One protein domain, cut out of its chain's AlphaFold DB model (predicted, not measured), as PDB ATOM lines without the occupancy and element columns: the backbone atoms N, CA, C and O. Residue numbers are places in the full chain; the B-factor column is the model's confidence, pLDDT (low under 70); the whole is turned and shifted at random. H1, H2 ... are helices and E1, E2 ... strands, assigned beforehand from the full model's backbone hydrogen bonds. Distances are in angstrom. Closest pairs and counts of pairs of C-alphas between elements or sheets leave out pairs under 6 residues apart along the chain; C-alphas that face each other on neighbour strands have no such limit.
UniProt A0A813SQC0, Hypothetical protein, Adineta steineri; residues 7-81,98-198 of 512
ATOM      1  N   LEU A   7      53.170  22.346  15.619       59.84
ATOM      2  CA  LEU A   7      51.893  22.423  16.328       59.84
ATOM      3  C   LEU A   7      51.943  22.249  17.859       59.84
ATOM      4  O   LEU A   7      51.332  23.077  18.531       59.84
ATOM      5  N   PRO A   8      52.681  21.296  18.466       70.50
ATOM      6  CA  PRO A   8      52.442  20.944  19.870       70.50
ATOM      7  C   PRO A   8      52.820  22.064  20.847       70.50
ATOM      8  O   PRO A   8      52.160  22.265  21.865       70.50
ATOM      9  N   TRP A   9      53.865  22.834  20.538       75.88
ATOM     10  CA  TRP A   9      54.297  23.937  21.396       75.88
ATOM     11  C   TRP A   9      53.418  25.186  21.237       75.88
ATOM     12  O   TRP A   9      53.039  25.788  22.239       75.88
ATOM     13  N   ILE A  10      53.027  25.546  20.007       78.38
ATOM     14  CA  ILE A  10      52.062  26.636  19.775       78.38
ATOM     15  C   ILE A  10      50.718  26.293  20.419       78.38
ATOM     16  O   ILE A  10      50.118  27.141  21.069       78.38
ATOM     17  N   GLU A  11      50.246  25.057  20.270       81.62
ATOM     18  CA  GLU A  11      49.004  24.587  20.887       81.62
ATOM     19  C   GLU A  11      49.076  24.657  22.413       81.62
ATOM     20  O   GLU A  11      48.147  25.176  23.029       81.62
ATOM     21  N   LYS A  12      50.209  24.265  23.013       83.12
ATOM     22  CA  LYS A  12      50.449  24.412  24.456       83.12
ATOM     23  C   LYS A  12      50.450  25.876  24.906       83.12
ATOM     24  O   LYS A  12      49.925  26.194  25.970       83.12
ATOM     25  N   LEU A  13      51.015  26.787  24.110       83.62
ATOM     26  CA  LEU A  13      50.937  28.222  24.393       83.62
ATOM     27  C   LEU A  13      49.503  28.732  24.251       83.62
ATOM     28  O   LEU A  13      49.063  29.501  25.095       83.62
ATOM     29  N   LYS A  14      48.759  28.317  23.222       83.31
ATOM     30  CA  LYS A  14      47.357  28.702  22.998       83.31
ATOM     31  C   LYS A  14      46.426  28.222  24.108       83.31
ATOM     32  O   LYS A  14      45.546  28.991  24.485       83.31
ATOM     33  N   SER A  15      46.612  27.002  24.614       84.38
ATOM     34  CA  SER A  15      45.774  26.431  25.676       84.38
ATOM     35  C   SER A  15      46.066  27.027  27.055       84.38
ATOM     36  O   SER A  15      45.187  27.039  27.913       84.38
ATOM     37  N   ALA A  16      47.270  27.569  27.270       86.56
ATOM     38  CA  ALA A  16      47.664  28.149  28.548       86.56
ATOM     39  C   ALA A  16      46.822  29.374  28.935       86.56
ATOM     40  O   ALA A  16      46.493  30.232  28.110       86.56
ATOM     41  N   LYS A  17      46.570  29.532  30.239       85.38
ATOM     42  CA  LYS A  17      45.993  30.762  30.788       85.38
ATOM     43  C   LYS A  17      47.056  31.859  30.779       85.38
ATOM     44  O   LYS A  17      48.094  31.721  31.425       85.38
ATOM     45  N   LYS A  18      46.783  32.954  30.068       88.94
ATOM     46  CA  LYS A  18      47.718  34.073  29.869       88.94
ATOM     47  C   LYS A  18      47.261  35.307  30.645       88.94
ATOM     48  O   LYS A  18      46.095  35.691  30.564       88.94
ATOM     49  N   ALA A  19      48.176  35.957  31.352       86.19
ATOM     50  CA  ALA A  19      47.964  37.273  31.951       86.19
ATOM     51  C   ALA A  19      49.058  38.234  31.477       86.19
ATOM     52  O   ALA A  19      50.243  37.950  31.631       86.19
ATOM     53  N   GLY A  20      48.652  39.354  30.879       85.81
ATOM     54  CA  GLY A  20      49.557  40.385  30.380       85.81
ATOM     55  C   GLY A  20      49.626  41.585  31.321       85.81
ATOM     56  O   GLY A  20      48.587  42.084  31.758       85.81
ATOM     57  N   LEU A  21      50.834  42.067  31.598       86.69
ATOM     58  CA  LEU A  21      51.110  43.263  32.390       86.69
ATOM     59  C   LEU A  21      52.115  44.146  31.642       86.69
ATOM     60  O   LEU A  21      53.160  43.666  31.204       86.69
ATOM     61  N   LEU A  22      51.823  45.438  31.516       84.69
ATOM     62  CA  LEU A  22      52.766  46.432  31.004       84.69
ATOM     63  C   LEU A  22      53.346  47.228  32.180       84.69
ATOM     64  O   LEU A  22      52.603  47.930  32.862       84.69
ATOM     65  N   GLN A  23      54.657  47.112  32.403       77.25
ATOM     66  CA  GLN A  23      55.377  47.738  33.518       77.25
ATOM     67  C   GLN A  23      56.761  48.208  33.051       77.25
ATOM     68  O   GLN A  23      57.505  47.417  32.476       77.25
ATOM     69  N   ASN A  24      57.127  49.465  33.328       70.94
ATOM     70  CA  ASN A  24      58.465  50.033  33.083       70.94
ATOM     71  C   ASN A  24      59.018  49.767  31.665       70.94
ATOM     72  O   ASN A  24      60.103  49.207  31.520       70.94
ATOM     73  N   ASP A  25      58.250  50.098  30.618       78.94
ATOM     74  CA  ASP A  25      58.594  49.828  29.206       78.94
ATOM     75  C   ASP A  25      58.837  48.338  28.869       78.94
ATOM     76  O   ASP A  25      59.406  47.999  27.828       78.94
ATOM     77  N   ARG A  26      58.351  47.414  29.705       84.94
ATOM     78  CA  ARG A  26      58.389  45.967  29.462       84.94
ATOM     79  C   ARG A  26      56.988  45.375  29.435       84.94
ATOM     80  O   ARG A  26      56.147  45.664  30.287       84.94
ATOM     81  N   LYS A  27      56.744  44.496  28.465       88.50
ATOM     82  CA  LYS A  27      55.540  43.661  28.383       88.50
ATOM     83  C   LYS A  27      55.840  42.335  29.068       88.50
ATOM     84  O   LYS A  27      56.624  41.542  28.556       88.50
ATOM     85  N   LYS A  28      55.229  42.100  30.221       89.50
ATOM     86  CA  LYS A  28      55.337  40.847  30.967       89.50
ATOM     87  C   LYS A  28      54.130  39.978  30.662       89.50
ATOM     88  O   LYS A  28      52.994  40.431  30.782       89.50
ATOM     89  N   VAL A  29      54.368  38.729  30.290       89.94
ATOM     90  CA  VAL A  29      53.312  37.751  30.036       89.94
ATOM     91  C   VAL A  29      53.531  36.558  30.945       89.94
ATOM     92  O   VAL A  29      54.574  35.909  30.904       89.94
ATOM     93  N   HIS A  30      52.546  36.298  31.796       89.75
ATOM     94  CA  HIS A  30      52.520  35.154  32.689       89.75
ATOM     95  C   HIS A  30      51.641  34.062  32.085       89.75
ATOM     96  O   HIS A  30      50.448  34.275  31.859       89.75
ATOM     97  N   TYR A  31      52.225  32.893  31.858       89.06
ATOM     98  CA  TYR A  31      51.550  31.701  31.371       89.06
ATOM     99  C   TYR A  31      51.394  30.715  32.518       89.06
ATOM    100  O   TYR A  31      52.346  30.417  33.241       89.06
ATOM    101  N   THR A  32      50.189  30.184  32.666       87.44
ATOM    102  CA  THR A  32      49.894  29.063  33.554       87.44
ATOM    103  C   THR A  32      49.361  27.926  32.699       87.44
ATOM    104  O   THR A  32      48.308  28.065  32.075       87.44
ATOM    105  N   PHE A  33      50.119  26.834  32.636       86.06
ATOM    106  CA  PHE A  33      49.769  25.644  31.866       86.06
ATOM    107  C   PHE A  33      48.918  24.681  32.703       86.06
ATOM    108  O   PHE A  33      48.929  24.740  33.935       86.06
ATOM    109  N   ASP A  34      48.233  23.755  32.029       81.31
ATOM    110  CA  ASP A  34      47.371  22.743  32.660       81.31
ATOM    111  C   ASP A  34      48.150  21.823  33.616       81.31
ATOM    112  O   ASP A  34      47.654  21.452  34.680       81.31
ATOM    113  N   ASP A  35      49.430  21.576  33.313       76.50
ATOM    114  CA  ASP A  35      50.377  20.815  34.144       76.50
ATOM    115  C   ASP A  35      50.795  21.556  35.437       76.50
ATOM    116  O   ASP A  35      51.752  21.163  36.103       76.50
ATOM    117  N   GLN A  36      50.156  22.688  35.763       75.38
ATOM    118  CA  GLN A  36      50.507  23.608  36.855       75.38
ATOM    119  C   GLN A  36      51.916  24.219  36.773       75.38
ATOM    120  O   GLN A  36      52.374  24.876  37.715       75.38
ATOM    121  N   THR A  37      52.599  24.027  35.646       83.19
ATOM    122  CA  THR A  37      53.837  24.728  35.324       83.19
ATOM    123  C   THR A  37      53.526  26.169  34.954       83.19
ATOM    124  O   THR A  37      52.471  26.494  34.401       83.19
ATOM    125  N   GLU A  38      54.447  27.056  35.293       88.56
ATOM    126  CA  GLU A  38      54.316  28.477  35.034       88.56
ATOM    127  C   GLU A  38      55.535  28.982  34.275       88.56
ATOM    128  O   GLU A  38      56.673  28.591  34.542       88.56
ATOM    129  N   MET A  39      55.286  29.870  33.323       89.88
ATOM    130  CA  MET A  39      56.318  30.521  32.532       89.88
ATOM    131  C   MET A  39      56.060  32.016  32.545       89.88
ATOM    132  O   MET A  39      54.924  32.460  32.392       89.88
ATOM    133  N   VAL A  40      57.118  32.798  32.718       89.88
ATOM    134  CA  VAL A  40      57.060  34.254  32.603       89.88
ATOM    135  C   VAL A  40      58.009  34.691  31.511       89.88
ATOM    136  O   VAL A  40      59.199  34.369  31.546       89.88
ATOM    137  N   GLU A  41      57.466  35.450  30.571       91.75
ATOM    138  CA  GLU A  41      58.211  36.092  29.499       91.75
ATOM    139  C   GLU A  41      58.178  37.609  29.684       91.75
ATOM    140  O   GLU A  41      57.115  38.188  29.911       91.75
ATOM    141  N   GLU A  42      59.336  38.258  29.590       90.19
ATOM    142  CA  GLU A  42      59.442  39.715  29.525       90.19
ATOM    143  C   GLU A  42      59.943  40.129  28.147       90.19
ATOM    144  O   GLU A  42      61.028  39.727  27.721       90.19
ATOM    145  N   TYR A  43      59.166  40.971  27.479       88.44
ATOM    146  CA  TYR A  43      59.498  41.560  26.193       88.44
ATOM    147  C   TYR A  43      59.768  43.051  26.347       88.44
ATOM    148  O   TYR A  43      59.112  43.734  27.137       88.44
ATOM    149  N   ASP A  44      60.683  43.578  25.546       86.56
ATOM    150  CA  ASP A  44      60.822  45.022  25.369       86.56
ATOM    151  C   ASP A  44      59.551  45.590  24.705       86.56
ATOM    152  O   ASP A  44      59.094  45.079  23.678       86.56
ATOM    153  N   ALA A  45      58.956  46.644  25.270       83.31
ATOM    154  CA  ALA A  45      57.737  47.233  24.728       83.31
ATOM    155  C   ALA A  45      57.930  47.854  23.334       83.31
ATOM    156  O   ALA A  45      56.961  47.875  22.563       83.31
ATOM    157  N   LYS A  46      59.146  48.324  23.010       83.50
ATOM    158  CA  LYS A  46      59.470  49.011  21.745       83.50
ATOM    159  C   LYS A  46      59.863  48.031  20.644       83.50
ATOM    160  O   LYS A  46      59.295  48.072  19.557       83.50
ATOM    161  N   THR A  47      60.813  47.141  20.927       82.19
ATOM    162  CA  THR A  47      61.360  46.209  19.924       82.19
ATOM    163  C   THR A  47      60.623  44.869  19.864       82.19
ATOM    164  O   THR A  47      60.753  44.155  18.874       82.19
ATOM    165  N   ASN A  48      59.828  44.531  20.889       82.50
ATOM    166  CA  ASN A  48      59.202  43.217  21.088       82.50
ATOM    167  C   ASN A  48      60.193  42.043  21.136       82.50
ATOM    168  O   ASN A  48      59.794  40.891  20.968       82.50
ATOM    169  N   LEU A  49      61.471  42.323  21.398       85.62
ATOM    170  CA  LEU A  49      62.475  41.302  21.656       85.62
ATOM    171  C   LEU A  49      62.210  40.631  23.003       85.62
ATOM    172  O   LEU A  49      61.919  41.307  23.993       85.62
ATOM    173  N   LEU A  50      62.325  39.304  23.035       87.31
ATOM    174  CA  LEU A  50      62.243  38.519  24.262       87.31
ATOM    175  C   LEU A  50      63.519  38.731  25.079       87.31
ATOM    176  O   LEU A  50      64.598  38.287  24.689       87.31
ATOM    177  N   LEU A  51      63.394  39.412  26.214       87.31
ATOM    178  CA  LEU A  51      64.520  39.719  27.093       87.31
ATOM    179  C   LEU A  51      64.740  38.616  28.126       87.31
ATOM    180  O   LEU A  51      65.877  38.247  28.415       87.31
ATOM    181  N   ILE A  52      63.649  38.120  28.713       89.50
ATOM    182  CA  ILE A  52      63.686  37.133  29.791       89.50
ATOM    183  C   ILE A  52      62.630  36.071  29.526       89.50
ATOM    184  O   ILE A  52      61.473  36.400  29.287       89.50
ATOM    185  N   ARG A  53      63.019  34.802  29.653       90.50
ATOM    186  CA  ARG A  53      62.093  33.673  29.783       90.50
ATOM    187  C   ARG A  53      62.516  32.852  30.985       90.50
ATOM    188  O   ARG A  53      63.646  32.366  31.035       90.50
ATOM    189  N   LYS A  54      61.609  32.696  31.943       88.38
ATOM    190  CA  LYS A  54      61.847  31.916  33.156       88.38
ATOM    191  C   LYS A  54      60.696  30.969  33.451       88.38
ATOM    192  O   LYS A  54      59.538  31.281  33.182       88.38
ATOM    193  N   TRP A  55      61.037  29.832  34.038       87.56
ATOM    194  CA  TRP A  55      60.138  28.723  34.310       87.56
ATOM    195  C   TRP A  55      60.052  28.418  35.795       87.56
ATOM    196  O   TRP A  55      61.055  28.464  36.512       87.56
ATOM    197  N   ARG A  56      58.853  28.044  36.234       83.94
ATOM    198  CA  ARG A  56      58.559  27.534  37.568       83.94
ATOM    199  C   ARG A  56      57.731  26.261  37.441       83.94
ATOM    200  O   ARG A  56      56.695  26.245  36.784       83.94
ATOM    201  N   GLN A  57      58.175  25.190  38.088       77.75
ATOM    202  CA  GLN A  57      57.409  23.949  38.183       77.75
ATOM    203  C   GLN A  57      56.813  23.840  39.585       77.75
ATOM    204  O   GLN A  57      57.526  23.998  40.577       77.75
ATOM    205  N   LYS A  58      55.507  23.577  39.683       62.38
ATOM    206  CA  LYS A  58      54.902  23.199  40.963       62.38
ATOM    207  C   LYS A  58      55.198  21.720  41.221       62.38
ATOM    208  O   LYS A  58      55.093  20.923  40.289       62.38
ATOM    209  N   PRO A  59      55.597  21.336  42.444       56.25
ATOM    210  CA  PRO A  59      55.844  19.935  42.751       56.25
ATOM    211  C   PRO A  59      54.555  19.122  42.550       56.25
ATOM    212  O   PRO A  59      53.488  19.517  43.015       56.25
ATOM    213  N   SER A  60      54.666  17.984  41.861       47.88
ATOM    214  CA  SER A  60      53.560  17.072  41.518       47.88
ATOM    215  C   SER A  60      52.937  16.366  42.729       47.88
ATOM    216  O   SER A  60      51.838  15.825  42.647       47.88
ATOM    217  N   SER A  61      53.609  16.409  43.878       44.59
ATOM    218  CA  SER A  61      53.067  16.025  45.176       44.59
ATOM    219  C   SER A  61      52.768  17.303  45.951       44.59
ATOM    220  O   SER A  61      53.642  18.160  46.058       44.59
ATOM    221  N   GLY A  62      51.579  17.433  46.550       46.03
ATOM    222  CA  GLY A  62      51.192  18.558  47.429       46.03
ATOM    223  C   GLY A  62      52.099  18.775  48.659       46.03
ATOM    224  O   GLY A  62      51.790  19.569  49.547       46.03
ATOM    225  N   LEU A  63      53.232  18.078  48.720       40.09
ATOM    226  CA  LEU A  63      54.353  18.289  49.610       40.09
ATOM    227  C   LEU A  63      55.223  19.455  49.098       40.09
ATOM    228  O   LEU A  63      56.097  19.293  48.249       40.09
ATOM    229  N   LYS A  64      55.014  20.654  49.654       40.47
ATOM    230  CA  LYS A  64      55.922  21.798  49.468       40.47
ATOM    231  C   LYS A  64      57.320  21.463  50.018       40.47
ATOM    232  O   LYS A  64      57.569  21.606  51.213       40.47
ATOM    233  N   THR A  65      58.240  21.035  49.160       39.25
ATOM    234  CA  THR A  65      59.688  21.074  49.420       39.25
ATOM    235  C   THR A  65      60.169  22.515  49.228       39.25
ATOM    236  O   THR A  65      60.218  23.006  48.097       39.25
ATOM    237  N   LEU A  66      60.522  23.201  50.319       43.41
ATOM    238  CA  LEU A  66      60.767  24.653  50.361       43.41
ATOM    239  C   LEU A  66      62.009  25.154  49.598       43.41
ATOM    240  O   LEU A  66      62.326  26.337  49.660       43.41
ATOM    241  N   ALA A  67      62.716  24.281  48.886       40.38
ATOM    242  CA  ALA A  67      63.855  24.655  48.055       40.38
ATOM    243  C   ALA A  67      63.683  24.344  46.567       40.38
ATOM    244  O   ALA A  67      64.564  24.691  45.795       40.38
ATOM    245  N   SER A  68      62.575  23.729  46.148       40.03
ATOM    246  CA  SER A  68      62.297  23.510  44.720       40.03
ATOM    247  C   SER A  68      61.020  24.201  44.253       40.03
ATOM    248  O   SER A  68      60.855  24.395  43.055       40.03
ATOM    249  N   SER A  69      60.118  24.585  45.165       41.34
ATOM    250  CA  SER A  69      58.791  25.093  44.796       41.34
ATOM    251  C   SER A  69      58.735  26.586  44.446       41.34
ATOM    252  O   SER A  69      57.676  27.048  44.035       41.34
ATOM    253  N   ASP A  70      59.832  27.337  44.608       52.00
ATOM    254  CA  ASP A  70      59.863  28.791  44.359       52.00
ATOM    255  C   ASP A  70      61.091  29.283  43.577       52.00
ATOM    256  O   ASP A  70      61.301  30.486  43.423       52.00
ATOM    257  N   ILE A  71      61.910  28.368  43.047       62.81
ATOM    258  CA  ILE A  71      63.077  28.752  42.250       62.81
ATOM    259  C   ILE A  71      62.652  28.906  40.794       62.81
ATOM    260  O   ILE A  71      62.316  27.936  40.115       62.81
ATOM    261  N   TRP A  72      62.691  30.144  40.309       77.25
ATOM    262  CA  TRP A  72      62.590  30.431  38.886       77.25
ATOM    263  C   TRP A  72      63.881  30.012  38.187       77.25
ATOM    264  O   TRP A  72      64.967  30.478  38.527       77.25
ATOM    265  N   THR A  73      63.759  29.153  37.183       79.88
ATOM    266  CA  THR A  73      64.875  28.760  36.318       79.88
ATOM    267  C   THR A  73      64.853  29.617  35.060       79.88
ATOM    268  O   THR A  73      63.837  29.698  34.373       79.88
ATOM    269  N   PHE A  74      65.949  30.320  34.777       82.75
ATOM    270  CA  PHE A  74      66.053  31.189  33.605       82.75
ATOM    271  C   PHE A  74      66.481  30.369  32.385       82.75
ATOM    272  O   PHE A  74      67.526  29.726  32.402       82.75
ATOM    273  N   GLU A  75      65.671  30.404  31.330       85.00
ATOM    274  CA  GLU A  75      66.004  29.846  30.013       85.00
ATOM    275  C   GLU A  75      66.679  30.908  29.131       85.00
ATOM    276  O   GLU A  75      67.650  30.620  28.434       85.00
ATOM    277  N   ILE A  76      66.167  32.145  29.175       85.06
ATOM    278  CA  ILE A  76      66.666  33.304  28.420       85.06
ATOM    279  C   ILE A  76      66.827  34.477  29.394       85.06
ATOM    280  O   ILE A  76      65.967  34.698  30.252       85.06
ATOM    281  N   GLY A  77      67.923  35.222  29.256       83.19
ATOM    282  CA  GLY A  77      68.312  36.331  30.125       83.19
ATOM    283  C   GLY A  77      69.146  35.909  31.342       83.19
ATOM    284  O   GLY A  77      69.679  34.804  31.416       83.19
ATOM    285  N   GLN A  78      69.281  36.825  32.303       70.25
ATOM    286  CA  GLN A  78      69.905  36.605  33.615       70.25
ATOM    287  C   GLN A  78      69.031  37.246  34.701       70.25
ATOM    288  O   GLN A  78      68.316  38.216  34.434       70.25
ATOM    289  N   SER A  79      69.119  36.753  35.938       57.03
ATOM    290  CA  SER A  79      68.577  37.464  37.096       57.03
ATOM    291  C   SER A  79      69.391  38.737  37.345       57.03
ATOM    292  O   SER A  79      70.576  38.658  37.660       57.03
ATOM    293  N   TYR A  80      68.757  39.907  37.269       49.00
ATOM    294  CA  TYR A  80      69.344  41.174  37.734       49.00
ATOM    295  C   TYR A  80      69.271  41.339  39.260       49.00
ATOM    296  O   TYR A  80      69.499  42.431  39.770       49.00
ATOM    297  N   GLU A  81      68.987  40.271  40.011       38.44
ATOM    298  CA  GLU A  81      69.154  40.266  41.465       38.44
ATOM    299  C   GLU A  81      70.648  40.210  41.820       38.44
ATOM    300  O   GLU A  81      71.140  39.291  42.470       38.44
ATOM    301  N   THR A  98      83.889  33.504  38.426       79.44
ATOM    302  CA  THR A  98      83.231  32.283  37.930       79.44
ATOM    303  C   THR A  98      82.598  32.512  36.551       79.44
ATOM    304  O   THR A  98      81.961  33.549  36.342       79.44
ATOM    305  N   PRO A  99      82.759  31.586  35.583       85.88
ATOM    306  CA  PRO A  99      82.157  31.735  34.263       85.88
ATOM    307  C   PRO A  99      80.629  31.795  34.318       85.88
ATOM    308  O   PRO A  99      79.982  30.837  34.743       85.88
ATOM    309  N   LEU A 100      80.050  32.895  33.838       85.06
ATOM    310  CA  LEU A 100      78.604  33.123  33.859       85.06
ATOM    311  C   LEU A 100      78.019  32.926  32.460       85.06
ATOM    312  O   LEU A 100      78.313  33.706  31.555       85.06
ATOM    313  N   PHE A 101      77.188  31.898  32.301       88.31
ATOM    314  CA  PHE A 101      76.520  31.548  31.047       88.31
ATOM    315  C   PHE A 101      75.147  32.221  30.957       88.31
ATOM    316  O   PHE A 101      74.323  32.053  31.853       88.31
ATOM    317  N   SER A 102      74.868  32.927  29.863       88.25
ATOM    318  CA  SER A 102      73.522  33.416  29.562       88.25
ATOM    319  C   SER A 102      73.217  33.474  28.085       88.25
ATOM    320  O   SER A 102      74.099  33.660  27.251       88.25
ATOM    321  N   ARG A 103      71.928  33.388  27.776       89.31
ATOM    322  CA  ARG A 103      71.397  33.530  26.430       89.31
ATOM    323  C   ARG A 103      70.632  34.844  26.309       89.31
ATOM    324  O   ARG A 103      69.732  35.106  27.101       89.31
ATOM    325  N   ASN A 104      70.997  35.652  25.324       88.00
ATOM    326  CA  ASN A 104      70.465  36.978  25.049       88.00
ATOM    327  C   ASN A 104      70.108  37.052  23.564       88.00
ATOM    328  O   ASN A 104      70.950  37.378  22.738       88.00
ATOM    329  N   ASP A 105      68.871  36.742  23.205       87.69
ATOM    330  CA  ASP A 105      68.512  36.608  21.797       87.69
ATOM    331  C   ASP A 105      68.388  37.963  21.082       87.69
ATOM    332  O   ASP A 105      67.925  38.957  21.645       87.69
ATOM    333  N   LYS A 106      68.782  37.984  19.806       88.19
ATOM    334  CA  LYS A 106      68.549  39.086  18.864       88.19
ATOM    335  C   LYS A 106      67.443  38.704  17.878       88.19
ATOM    336  O   LYS A 106      66.922  37.590  17.907       88.19
ATOM    337  N   ASN A 107      67.078  39.630  16.989       85.31
ATOM    338  CA  ASN A 107      66.038  39.392  15.982       85.31
ATOM    339  C   ASN A 107      66.417  38.278  14.991       85.31
ATOM    340  O   ASN A 107      65.560  37.504  14.585       85.31
ATOM    341  N   ASP A 108      67.688  38.178  14.605       89.38
ATOM    342  CA  ASP A 108      68.180  37.318  13.522       89.38
ATOM    343  C   ASP A 108      69.095  36.172  13.989       89.38
ATOM    344  O   ASP A 108      69.340  35.219  13.242       89.38
ATOM    345  N   CYS A 109      69.581  36.223  15.228       91.44
ATOM    346  CA  CYS A 109      70.457  35.209  15.803       91.44
ATOM    347  C   CYS A 109      70.174  34.958  17.291       91.44
ATOM    348  O   CYS A 109      69.686  35.821  18.022       91.44
ATOM    349  N   PHE A 110      70.490  33.746  17.736       92.06
ATOM    350  CA  PHE A 110      70.652  33.426  19.147       92.06
ATOM    351  C   PHE A 110      72.058  33.837  19.562       92.06
ATOM    352  O   PHE A 110      73.030  33.417  18.932       92.06
ATOM    353  N   GLU A 111      72.176  34.652  20.605       93.19
ATOM    354  CA  GLU A 111      73.471  35.078  21.121       93.19
ATOM    355  C   GLU A 111      73.636  34.564  22.549       93.19
ATOM    356  O   GLU A 111      72.836  34.829  23.441       93.19
ATOM    357  N   ILE A 112      74.689  33.792  22.765       93.31
ATOM    358  CA  ILE A 112      75.033  33.197  24.046       93.31
ATOM    359  C   ILE A 112      76.312  33.867  24.514       93.31
ATOM    360  O   ILE A 112      77.327  33.862  23.822       93.31
ATOM    361  N   ARG A 113      76.263  34.460  25.702       91.75
ATOM    362  CA  ARG A 113      77.393  35.136  26.326       91.75
ATOM    363  C   ARG A 113      77.878  34.320  27.506       91.75
ATOM    364  O   ARG A 113      77.109  34.001  28.409       91.75
ATOM    365  N   ILE A 114      79.170  34.034  27.518       91.75
ATOM    366  CA  ILE A 114      79.843  33.403  28.647       91.75
ATOM    367  C   ILE A 114      80.883  34.389  29.164       91.75
ATOM    368  O   ILE A 114      81.933  34.570  28.546       91.75
ATOM    369  N   ARG A 115      80.558  35.077  30.261       89.38
ATOM    370  CA  ARG A 115      81.451  36.051  30.909       89.38
ATOM    371  C   ARG A 115      82.510  35.340  31.751       89.38
ATOM    372  O   ARG A 115      82.356  34.164  32.067       89.38
ATOM    373  N   ASN A 116      83.538  36.080  32.159       88.62
ATOM    374  CA  ASN A 116      84.647  35.619  33.001       88.62
ATOM    375  C   ASN A 116      85.446  34.460  32.391       88.62
ATOM    376  O   ASN A 116      85.945  33.583  33.092       88.62
ATOM    377  N   LEU A 117      85.583  34.470  31.067       89.38
ATOM    378  CA  LEU A 117      86.477  33.585  30.337       89.38
ATOM    379  C   LEU A 117      87.735  34.383  29.950       89.38
ATOM    380  O   LEU A 117      87.652  35.219  29.054       89.38
ATOM    381  N   PRO A 118      88.880  34.203  30.634       86.81
ATOM    382  CA  PRO A 118      90.033  35.104  30.509       86.81
ATOM    383  C   PRO A 118      90.952  34.791  29.319       86.81
ATOM    384  O   PRO A 118      91.846  35.572  29.011       86.81
ATOM    385  N   TYR A 119      90.783  33.638  28.673       88.69
ATOM    386  CA  TYR A 119      91.661  33.205  27.586       88.69
ATOM    387  C   TYR A 119      91.297  33.898  26.261       88.69
ATOM    388  O   TYR A 119      90.114  34.173  26.063       88.69
ATOM    389  N   PRO A 120      92.258  34.158  25.355       88.12
ATOM    390  CA  PRO A 120      91.988  34.648  23.999       88.12
ATOM    391  C   PRO A 120      91.171  33.657  23.153       88.12
ATOM    392  O   PRO A 120      91.092  32.467  23.475       88.12
ATOM    393  N   VAL A 121      90.590  34.145  22.048       90.81
ATOM    394  CA  VAL A 121      89.663  33.388  21.181       90.81
ATOM    395  C   VAL A 121      90.232  32.048  20.686       90.81
ATOM    396  O   VAL A 121      89.506  31.056  20.667       90.81
ATOM    397  N   ASP A 122      91.534  31.994  20.392       91.25
ATOM    398  CA  ASP A 122      92.225  30.826  19.815       91.25
ATOM    399  C   ASP A 122      92.247  29.603  20.743       91.25
ATOM    400  O   ASP A 122      92.439  28.466  20.310       91.25
ATOM    401  N   ILE A 123      92.054  29.821  22.046       92.19
ATOM    402  CA  ILE A 123      92.035  28.746  23.041       92.19
ATOM    403  C   ILE A 123      90.684  28.022  23.048       92.19
ATOM    404  O   ILE A 123      90.622  26.867  23.483       92.19
ATOM    405  N   TYR A 124      89.608  28.652  22.572       92.56
ATOM    406  CA  TYR A 124      88.277  28.052  22.559       92.56
ATOM    407  C   TYR A 124      88.029  27.271  21.275       92.56
ATOM    408  O   TYR A 124      88.205  27.762  20.164       92.56
ATOM    409  N   GLN A 125      87.532  26.054  21.451       92.81
ATOM    410  CA  GLN A 125      87.045  25.200  20.383       92.81
ATOM    411  C   GLN A 125      85.554  24.987  20.584       92.81
ATOM    412  O   GLN A 125      85.127  24.457  21.616       92.81
ATOM    413  N   LEU A 126      84.776  25.395  19.589       93.19
ATOM    414  CA  LEU A 126      83.335  25.231  19.570       93.19
ATOM    415  C   LEU A 126      82.958  24.258  18.452       93.19
ATOM    416  O   LEU A 126      83.295  24.475  17.295       93.19
ATOM    417  N   THR A 127      82.287  23.172  18.819       92.69
ATOM    418  CA  THR A 127      81.896  22.085  17.905       92.69
ATOM    419  C   THR A 127      80.446  21.686  18.156       92.69
ATOM    420  O   THR A 127      79.918  21.962  19.234       92.69
ATOM    421  N   ILE A 128      79.801  21.047  17.181       92.50
ATOM    422  CA  ILE A 128      78.420  20.568  17.301       92.50
ATOM    423  C   ILE A 128      78.430  19.041  17.387       92.50
ATOM    424  O   ILE A 128      78.936  18.365  16.495       92.50
ATOM    425  N   ASP A 129      77.850  18.496  18.453       90.62
ATOM    426  CA  ASP A 129      77.561  17.069  18.576       90.62
ATOM    427  C   ASP A 129      76.200  16.798  17.916       90.62
ATOM    428  O   ASP A 129      75.145  17.127  18.468       90.62
ATOM    429  N   LYS A 130      76.228  16.261  16.690       87.12
ATOM    430  CA  LYS A 130      75.026  16.030  15.873       87.12
ATOM    431  C   LYS A 130      74.128  14.931  16.440       87.12
ATOM    432  O   LYS A 130      72.913  15.036  16.292       87.12
ATOM    433  N   ASP A 131      74.702  13.938  17.115       85.19
ATOM    434  CA  ASP A 131      73.954  12.807  17.675       85.19
ATOM    435  C   ASP A 131      73.119  13.255  18.876       85.19
ATOM    436  O   ASP A 131      71.970  12.846  19.043       85.19
ATOM    437  N   LYS A 132      73.687  14.145  19.701       84.94
ATOM    438  CA  LYS A 132      73.027  14.684  20.900       84.94
ATOM    439  C   LYS A 132      72.319  16.019  20.684       84.94
ATOM    440  O   LYS A 132      71.585  16.444  21.567       84.94
ATOM    441  N   ARG A 133      72.512  16.663  19.526       88.62
ATOM    442  CA  ARG A 133      72.018  18.017  19.206       88.62
ATOM    443  C   ARG A 133      72.488  19.068  20.223       88.62
ATOM    444  O   ARG A 133      71.741  19.960  20.616       88.62
ATOM    445  N   GLU A 134      73.755  18.987  20.621       92.19
ATOM    446  CA  GLU A 134      74.360  19.888  21.608       92.19
ATOM    447  C   GLU A 134      75.563  20.641  21.033       92.19
ATOM    448  O   GLU A 134      76.349  20.116  20.245       92.19
ATOM    449  N   PHE A 135      75.759  21.873  21.492       92.81
ATOM    450  CA  PHE A 135      77.008  22.597  21.317       92.81
ATOM    451  C   PHE A 135      78.010  22.144  22.373       92.81
ATOM    452  O   PHE A 135      77.705  22.098  23.566       92.81
ATOM    453  N   VAL A 136      79.232  21.858  21.939       93.56
ATOM    454  CA  VAL A 136      80.351  21.464  22.791       93.56
ATOM    455  C   VAL A 136      81.402  22.563  22.733       93.56
ATOM    456  O   VAL A 136      82.105  22.715  21.733       93.56
ATOM    457  N   LEU A 137      81.517  23.316  23.826       94.38
ATOM    458  CA  LEU A 137      82.558  24.312  24.032       94.38
ATOM    459  C   LEU A 137      83.639  23.736  24.943       94.38
ATOM    460  O   LEU A 137      83.368  23.354  26.085       94.38
ATOM    461  N   ARG A 138      84.879  23.715  24.462       93.50
ATOM    462  CA  ARG A 138      86.044  23.265  25.229       93.50
ATOM    463  C   ARG A 138      87.224  24.199  25.021       93.50
ATOM    464  O   ARG A 138      87.362  24.789  23.955       93.50
ATOM    465  N   THR A 139      88.093  24.308  26.017       93.00
ATOM    466  CA  THR A 139      89.374  25.002  25.860       93.00
ATOM    467  C   THR A 139      90.512  24.022  25.590       93.00
ATOM    468  O   THR A 139      90.530  22.913  26.127       93.00
ATOM    469  N   THR A 140      91.506  24.435  24.799       92.50
ATOM    470  CA  THR A 140      92.709  23.627  24.506       92.50
ATOM    471  C   THR A 140      93.491  23.265  25.770       92.50
ATOM    472  O   THR A 140      93.989  22.151  25.909       92.50
ATOM    473  N   ASN A 141      93.521  24.171  26.750       90.38
ATOM    474  CA  ASN A 141      94.144  23.961  28.059       90.38
ATOM    475  C   ASN A 141      93.297  23.121  29.042       90.38
ATOM    476  O   ASN A 141      93.688  22.973  30.200       90.38
ATOM    477  N   LYS A 142      92.132  22.609  28.616       89.38
ATOM    478  CA  LYS A 142      91.197  21.799  29.422       89.38
ATOM    479  C   LYS A 142      90.696  22.478  30.709       89.38
ATOM    480  O   LYS A 142      90.254  21.801  31.633       89.38
ATOM    481  N   LYS A 143      90.768  23.808  30.794       86.44
ATOM    482  CA  LYS A 143      90.291  24.589  31.949       86.44
ATOM    483  C   LYS A 143      88.793  24.869  31.924       86.44
ATOM    484  O   LYS A 143      88.223  25.133  32.976       86.44
ATOM    485  N   TYR A 144      88.160  24.808  30.756       88.44
ATOM    486  CA  TYR A 144      86.729  25.024  30.621       88.44
ATOM    487  C   TYR A 144      86.111  24.020  29.651       88.44
ATOM    488  O   TYR A 144      86.646  23.756  28.572       88.44
ATOM    489  N   PHE A 145      84.974  23.460  30.055       91.81
ATOM    490  CA  PHE A 145      84.188  22.520  29.271       91.81
ATOM    491  C   PHE A 145      82.701  22.754  29.549       91.81
ATOM    492  O   PHE A 145      82.276  22.736  30.706       91.81
ATOM    493  N   LYS A 146      81.899  22.955  28.502       92.12
ATOM    494  CA  LYS A 146      80.450  23.139  28.615       92.12
ATOM    495  C   LYS A 146      79.739  22.504  27.425       92.12
ATOM    496  O   LYS A 146      80.114  22.732  26.278       92.12
ATOM    497  N   ARG A 147      78.684  21.748  27.726       92.88
ATOM    498  CA  ARG A 147      77.677  21.298  26.763       92.88
ATOM    499  C   ARG A 147      76.380  22.056  26.996       92.88
ATOM    500  O   ARG A 147      76.034  22.315  28.154       92.88
ATOM    501  N   PHE A 148      75.721  22.465  25.923       92.38
ATOM    502  CA  PHE A 148      74.434  23.150  25.990       92.38
ATOM    503  C   PHE A 148      73.643  22.942  24.697       92.38
ATOM    504  O   PHE A 148      74.232  22.839  23.625       92.38
ATOM    505  N   SER A 149      72.315  22.919  24.793       90.69
ATOM    506  CA  SER A 149      71.405  22.928  23.644       90.69
ATOM    507  C   SER A 149      70.624  24.246  23.590       90.69
ATOM    508  O   SER A 149      70.676  25.063  24.514       90.69
ATOM    509  N   ILE A 150      69.918  24.480  22.483       90.19
ATOM    510  CA  ILE A 150      69.009  25.619  22.324       90.19
ATOM    511  C   ILE A 150      67.587  25.066  22.314       90.19
ATOM    512  O   ILE A 150      67.155  24.459  21.335       90.19
ATOM    513  N   ALA A 151      66.842  25.332  23.389       87.06
ATOM    514  CA  ALA A 151      65.506  24.777  23.600       87.06
ATOM    515  C   ALA A 151      64.530  25.052  22.441       87.06
ATOM    516  O   ALA A 151      63.693  24.210  22.138       87.06
ATOM    517  N   ASP A 152      64.627  26.197  21.758       86.88
ATOM    518  CA  ASP A 152      63.729  26.529  20.640       86.88
ATOM    519  C   ASP A 152      64.001  25.688  19.380       86.88
ATOM    520  O   ASP A 152      63.069  25.367  18.643       86.88
ATOM    521  N   LEU A 153      65.253  25.265  19.158       87.12
ATOM    522  CA  LEU A 153      65.603  24.318  18.092       87.12
ATOM    523  C   LEU A 153      65.127  22.906  18.446       87.12
ATOM    524  O   LEU A 153      64.625  22.187  17.579       87.12
ATOM    525  N   ASP A 154      65.229  22.527  19.721       86.19
ATOM    526  CA  ASP A 154      64.749  21.241  20.232       86.19
ATOM    527  C   ASP A 154      63.222  21.135  20.132       86.19
ATOM    528  O   ASP A 154      62.720  20.160  19.576       86.19
ATOM    529  N   ARG A 155      62.486  22.180  20.539       84.69
ATOM    530  CA  ARG A 155      61.015  22.274  20.443       84.69
ATOM    531  C   ARG A 155      60.487  22.088  19.021       84.69
ATOM    532  O   ARG A 155      59.428  21.496  18.845       84.69
ATOM    533  N   LEU A 156      61.207  22.602  18.023       81.38
ATOM    534  CA  LEU A 156      60.827  22.507  16.609       81.38
ATOM    535  C   LEU A 156      61.486  21.324  15.882       81.38
ATOM    536  O   LEU A 156      61.280  21.162  14.679       81.38
ATOM    537  N   ASN A 157      62.268  20.500  16.591       83.25
ATOM    538  CA  ASN A 157      63.035  19.386  16.028       83.25
ATOM    539  C   ASN A 157      63.881  19.770  14.801       83.25
ATOM    540  O   ASN A 157      63.961  19.031  13.822       83.25
ATOM    541  N   LEU A 158      64.524  20.939  14.857       85.38
ATOM    542  CA  LEU A 158      65.403  21.416  13.792       85.38
ATOM    543  C   LEU A 158      66.846  20.916  13.992       85.38
ATOM    544  O   LEU A 158      67.344  20.929  15.126       85.38
ATOM    545  N   PRO A 159      67.538  20.487  12.920       86.31
ATOM    546  CA  PRO A 159      68.934  20.072  13.001       86.31
ATOM    547  C   PRO A 159      69.867  21.264  13.275       86.31
ATOM    548  O   PRO A 159      69.568  22.406  12.920       86.31
ATOM    549  N   LEU A 160      71.011  20.981  13.902       88.31
ATOM    550  CA  LEU A 160      72.076  21.957  14.131       88.31
ATOM    551  C   LEU A 160      73.063  21.967  12.960       88.31
ATOM    552  O   LEU A 160      73.595  20.925  12.576       88.31
ATOM    553  N   GLU A 161      73.332  23.154  12.422       88.00
ATOM    554  CA  GLU A 161      74.220  23.368  11.279       88.00
ATOM    555  C   GLU A 161      75.422  24.229  11.677       88.00
ATOM    556  O   GLU A 161      75.267  25.340  12.185       88.00
ATOM    557  N   GLU A 162      76.634  23.752  11.393       87.62
ATOM    558  CA  GLU A 162      77.876  24.476  11.708       87.62
ATOM    559  C   GLU A 162      78.010  25.787  10.922       87.62
ATOM    560  O   GLU A 162      78.574  26.750  11.427       87.62
ATOM    561  N   SER A 163      77.422  25.875   9.726       88.75
ATOM    562  CA  SER A 163      77.423  27.085   8.892       88.75
ATOM    563  C   SER A 163      76.717  28.281   9.533       88.75
ATOM    564  O   SER A 163      76.989  29.423   9.168       88.75
ATOM    565  N   ASN A 164      75.802  28.038  10.473       89.75
ATOM    566  CA  ASN A 164      75.070  29.091  11.174       89.75
ATOM    567  C   ASN A 164      75.779  29.542  12.456       89.75
ATOM    568  O   ASN A 164      75.302  30.474  13.104       89.75
ATOM    569  N   LEU A 165      76.887  28.893  12.825       92.44
ATOM    570  CA  LEU A 165      77.604  29.115  14.068       92.44
ATOM    571  C   LEU A 165      78.801  30.048  13.865       92.44
ATOM    572  O   LEU A 165      79.658  29.823  13.018       92.44
ATOM    573  N   ALA A 166      78.891  31.072  14.702       92.38
ATOM    574  CA  ALA A 166      80.035  31.966  14.798       92.38
ATOM    575  C   ALA A 166      80.346  32.235  16.273       92.38
ATOM    576  O   ALA A 166      79.461  32.170  17.122       92.38
ATOM    577  N   TYR A 167      81.593  32.557  16.605       93.62
ATOM    578  CA  TYR A 167      81.940  32.998  17.953       93.62
ATOM    579  C   TYR A 167      83.067  34.025  17.935       93.62
ATOM    580  O   TYR A 167      83.890  34.063  17.026       93.62
ATOM    581  N   SER A 168      83.082  34.879  18.949       92.44
ATOM    582  CA  SER A 168      84.088  35.919  19.153       92.44
ATOM    583  C   SER A 168      84.372  36.066  20.642       92.44
ATOM    584  O   SER A 168      83.531  35.720  21.472       92.44
ATOM    585  N   HIS A 169      85.545  36.574  21.000       92.69
ATOM    586  CA  HIS A 169      85.909  36.826  22.390       92.69
ATOM    587  C   HIS A 169      86.339  38.280  22.563       92.69
ATOM    588  O   HIS A 169      87.198  38.763  21.831       92.69
ATOM    589  N   ALA A 170      85.713  38.978  23.510       90.06
ATOM    590  CA  ALA A 170      86.045  40.351  23.870       90.06
ATOM    591  C   ALA A 170      85.671  40.615  25.335       90.06
ATOM    592  O   ALA A 170      84.680  40.079  25.830       90.06
ATOM    593  N   ASN A 171      86.432  41.461  26.039       88.31
ATOM    594  CA  ASN A 171      86.148  41.869  27.426       88.31
ATOM    595  C   ASN A 171      85.892  40.679  28.377       88.31
ATOM    596  O   ASN A 171      84.873  40.633  29.072       88.31
ATOM    597  N   ASN A 172      86.778  39.674  28.358       88.81
ATOM    598  CA  ASN A 172      86.644  38.419  29.117       88.81
ATOM    599  C   ASN A 172      85.300  37.699  28.906       88.81
ATOM    600  O   ASN A 172      84.820  36.986  29.787       88.81
ATOM    601  N   THR A 173      84.666  37.909  27.753       89.81
ATOM    602  CA  THR A 173      83.362  37.346  27.417       89.81
ATOM    603  C   THR A 173      83.443  36.659  26.066       89.81
ATOM    604  O   THR A 173      83.760  37.282  25.054       89.81
ATOM    605  N   LEU A 174      83.129  35.366  26.046       93.12
ATOM    606  CA  LEU A 174      82.928  34.627  24.809       93.12
ATOM    607  C   LEU A 174      81.485  34.843  24.347       93.12
ATOM    608  O   LEU A 174      80.546  34.556  25.090       93.12
ATOM    609  N   ILE A 175      81.318  35.360  23.137       93.69
ATOM    610  CA  ILE A 175      80.029  35.592  22.493       93.69
ATOM    611  C   ILE A 175      79.890  34.563  21.379       93.69
ATOM    612  O   ILE A 175      80.626  34.610  20.396       93.69
ATOM    613  N   ILE A 176      78.960  33.632  21.550       94.50
ATOM    614  CA  ILE A 176      78.602  32.610  20.573       94.50
ATOM    615  C   ILE A 176      77.311  33.049  19.900       94.50
ATOM    616  O   ILE A 176      76.314  33.305  20.568       94.50
ATOM    617  N   THR A 177      77.321  33.100  18.580       94.12
ATOM    618  CA  THR A 177      76.205  33.542  17.756       94.12
ATOM    619  C   THR A 177      75.763  32.390  16.867       94.12
ATOM    620  O   THR A 177      76.567  31.847  16.115       94.12
ATOM    621  N   TYR A 178      74.484  32.029  16.923       94.62
ATOM    622  CA  TYR A 178      73.879  31.046  16.026       94.62
ATOM    623  C   TYR A 178      72.745  31.691  15.230       94.62
ATOM    624  O   TYR A 178      71.770  32.176  15.806       94.62
ATOM    625  N   LYS A 179      72.858  31.722  13.903       93.88
ATOM    626  CA  LYS A 179      71.850  32.333  13.027       93.88
ATOM    627  C   LYS A 179      70.532  31.561  13.097       93.88
ATOM    628  O   LYS A 179      70.520  30.340  12.960       93.88
ATOM    629  N   LYS A 180      69.412  32.267  13.284       92.31
ATOM    630  CA  LYS A 180      68.090  31.635  13.387       92.31
ATOM    631  C   LYS A 180      67.647  31.088  12.019       92.31
ATOM    632  O   LYS A 180      67.580  31.852  11.052       92.31
ATOM    633  N   PRO A 181      67.291  29.795  11.915       91.31
ATOM    634  CA  PRO A 181      66.624  29.254  10.735       91.31
ATOM    635  C   PRO A 181      65.278  29.945  10.477       91.31
ATOM    636  O   PRO A 181      64.591  30.356  11.414       91.31
ATOM    637  N   LYS A 182      64.847  30.000   9.209       88.25
ATOM    638  CA  LYS A 182      63.569  30.631   8.809       88.25
ATOM    639  C   LYS A 182      62.365  30.093   9.590       88.25
ATOM    640  O   LYS A 182      61.517  30.873  10.004       88.25
ATOM    641  N   ALA A 183      62.348  28.789   9.870       86.50
ATOM    642  CA  ALA A 183      61.290  28.145  10.644       86.50
ATOM    643  C   ALA A 183      61.115  28.740  12.057       86.50
ATOM    644  O   ALA A 183      59.985  28.883  12.516       86.50
ATOM    645  N   ILE A 184      62.204  29.139  12.726       87.56
ATOM    646  CA  ILE A 184      62.135  29.815  14.033       87.56
ATOM    647  C   ILE A 184      61.625  31.242  13.885       87.56
ATOM    648  O   ILE A 184      60.808  31.674  14.687       87.56
ATOM    649  N   LEU A 185      62.078  31.971  12.864       88.06
ATOM    650  CA  LEU A 185      61.630  33.346  12.636       88.06
ATOM    651  C   LEU A 185      60.124  33.404  12.361       88.06
ATOM    652  O   LEU A 185      59.434  34.293  12.851       88.06
ATOM    653  N   ASP A 186      59.606  32.448  11.593       86.88
ATOM    654  CA  ASP A 186      58.174  32.359  11.321       86.88
ATOM    655  C   ASP A 186      57.395  31.923  12.569       86.88
ATOM    656  O   ASP A 186      56.345  32.490  12.865       86.88
ATOM    657  N   PHE A 187      57.954  31.010  13.367       84.94
ATOM    658  CA  PHE A 187      57.409  30.656  14.676       84.94
ATOM    659  C   PHE A 187      57.332  31.871  15.625       84.94
ATOM    660  O   PHE A 187      56.266  32.156  16.173       84.94
ATOM    661  N   GLU A 188      58.406  32.650  15.778       87.62
ATOM    662  CA  GLU A 188      58.438  33.845  16.637       87.62
ATOM    663  C   GLU A 188      57.395  34.887  16.206       87.62
ATOM    664  O   GLU A 188      56.715  35.467  17.058       87.62
ATOM    665  N   LYS A 189      57.191  35.073  14.893       86.88
ATOM    666  CA  LYS A 189      56.119  35.936  14.366       86.88
ATOM    667  C   LYS A 189      54.734  35.450  14.790       86.88
ATOM    668  O   LYS A 189      53.933  36.260  15.246       86.88
ATOM    669  N   THR A 190      54.455  34.146  14.692       86.06
ATOM    670  CA  THR A 190      53.142  33.607  15.094       86.06
ATOM    671  C   THR A 190      52.855  33.813  16.582       86.06
ATOM    672  O   THR A 190      51.752  34.231  16.936       86.06
ATOM    673  N   VAL A 191      53.853  33.612  17.452       84.88
ATOM    674  CA  VAL A 191      53.733  33.894  18.892       84.88
ATOM    675  C   VAL A 191      53.501  35.385  19.128       84.88
ATOM    676  O   VAL A 191      52.630  35.767  19.907       84.88
ATOM    677  N   HIS A 192      54.227  36.247  18.417       84.88
ATOM    678  CA  HIS A 192      54.058  37.690  18.528       84.88
ATOM    679  C   HIS A 192      52.647  38.154  18.120       84.88
ATOM    680  O   HIS A 192      52.048  38.994  18.796       84.88
ATOM    681  N   ASP A 193      52.079  37.577  17.061       85.19
ATOM    682  CA  ASP A 193      50.712  37.874  16.630       85.19
ATOM    683  C   ASP A 193      49.650  37.355  17.610       85.19
ATOM    684  O   ASP A 193      48.587  37.964  17.743       85.19
ATOM    685  N   GLU A 194      49.927  36.284  18.357       83.44
ATOM    686  CA  GLU A 194      49.087  35.884  19.489       83.44
ATOM    687  C   GLU A 194      49.181  36.848  20.668       83.44
ATOM    688  O   GLU A 194      48.158  37.181  21.266       83.44
ATOM    689  N   LEU A 195      50.382  37.322  20.993       83.06
ATOM    690  CA  LEU A 195      50.590  38.269  22.086       83.06
ATOM    691  C   LEU A 195      49.878  39.601  21.841       83.06
ATOM    692  O   LEU A 195      49.365  40.196  22.786       83.06
ATOM    693  N   LYS A 196      49.771  40.048  20.582       83.19
ATOM    694  CA  LYS A 196      48.979  41.236  20.216       83.19
ATOM    695  C   LYS A 196      47.491  41.101  20.545       83.19
ATOM    696  O   LYS A 196      46.833  42.117  20.740       83.19
ATOM    697  N   LYS A 197      46.951  39.879  20.594       83.12
ATOM    698  CA  LYS A 197      45.536  39.629  20.920       83.12
ATOM    699  C   LYS A 197      45.253  39.723  22.421       83.12
ATOM    700  O   LYS A 197      44.090  39.750  22.814       83.12
ATOM    701  N   LEU A 198      46.287  39.734  23.265       80.69
ATOM    702  CA  LEU A 198      46.138  39.796  24.714       80.69
ATOM    703  C   LEU A 198      45.972  41.237  25.196       80.69
ATOM    704  O   LEU A 198      46.781  42.112  24.893       80.69
TER     705      LEU A 198
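This is residues 7 to 81 and 98 to 198 of the 512 residues of the protein "Hypothetical protein" of Adineta steineri (UniProt A0A813SQC0). Two lobes stand side by side: a twisted wall of five strands, E1 to E5, which H1 and H3 only graze, and a lobe of two smaller sheets partly face to face, E6 E7 E12 E11 and E8 E9 E10, with E8 and E11 near each other. E5 and E6 come close between the lobes, H3 leads back from the second lobe to the first, and residues 61 to 67 of the E4 to E5 link stick out. The printed part has 176 residues with three named helices and twelve named strands, in the order H1, E1 to E10, H2, E11, E12, H3. The three sheets are antiparallel, and the class is mixed, helices and strands. The whole is compact, with a radius of gyration of the C-alphas of 17.7 A and spans of 48 by 40 by 37 A.

E1, residues 17 to 23, E2, 26 to 32, E3, 38 to 44, E4, 50 to 56, and E5, 73 to 76, form a twisted meander, each strand the antiparallel neighbour of the one before. Within hydrogen-bond range are N 19 and O 30 at 2.9 A, N 29 and O 41 at 2.8 A, N 40 and O 54 at 2.9 A, and N 55 and O 73 at 2.8 A. H1, residues 7 to 15, and H3, residues 182 to 195, only graze this sheet. They are close but not clearly touching, with Ile 10 and Val 191 their closest C-alphas at 7.5 A, and run the same way at a shallow tilt of 13 degrees. H2, residues 151 to 155, is close to but not clearly touching H3; their closest C-alphas, Asp 152 and Ile 184, are 7.5 A apart. In the three helices every O i to N i+4 pair is within hydrogen-bond range. The closest C-alphas of E5 and E6, residues 100 to 103, are Ile 76 and Arg 103, 5.1 A apart. E6 begins the order E6, E7 (109 to 115), E12 (173 to 179), E11 (165 to 170), with N 102 and O 113 at 2.9 A, N 112 and O 176 at 2.8 A, and N 168 and O 175 at 2.9 A. E8, residues 124 to 129, E9, 134 to 139, and E10, 145 to 148, form a second meander, with N 127 and O 136 at 3.0 A and N 137 and O 146 at 2.9 A.

E3 is 20.2 A long, E1 19.6 A, E12 19.1 A and H3 20.1 A. H1 begins at C-alpha 7, (51.893, 22.423, 16.328). E6 begins at C-alpha 100, (78.604, 33.123, 33.859), and H3 ends at C-alpha 195, (50.590, 38.269, 22.086).

The C-alphas of Asn 141 and Lys 197 are the farthest apart, 51.6 A. Residues 82 to 97 are not printed, and C-alphas 81 and 98 are 16.6 A apart across the cut. Of the links printed whole, E4 to E5 is long, with 16 residues. The mean pLDDT of the printed part is 83.3; residue 7, residues 58 to 71 and residues 79 to 81 are under 70.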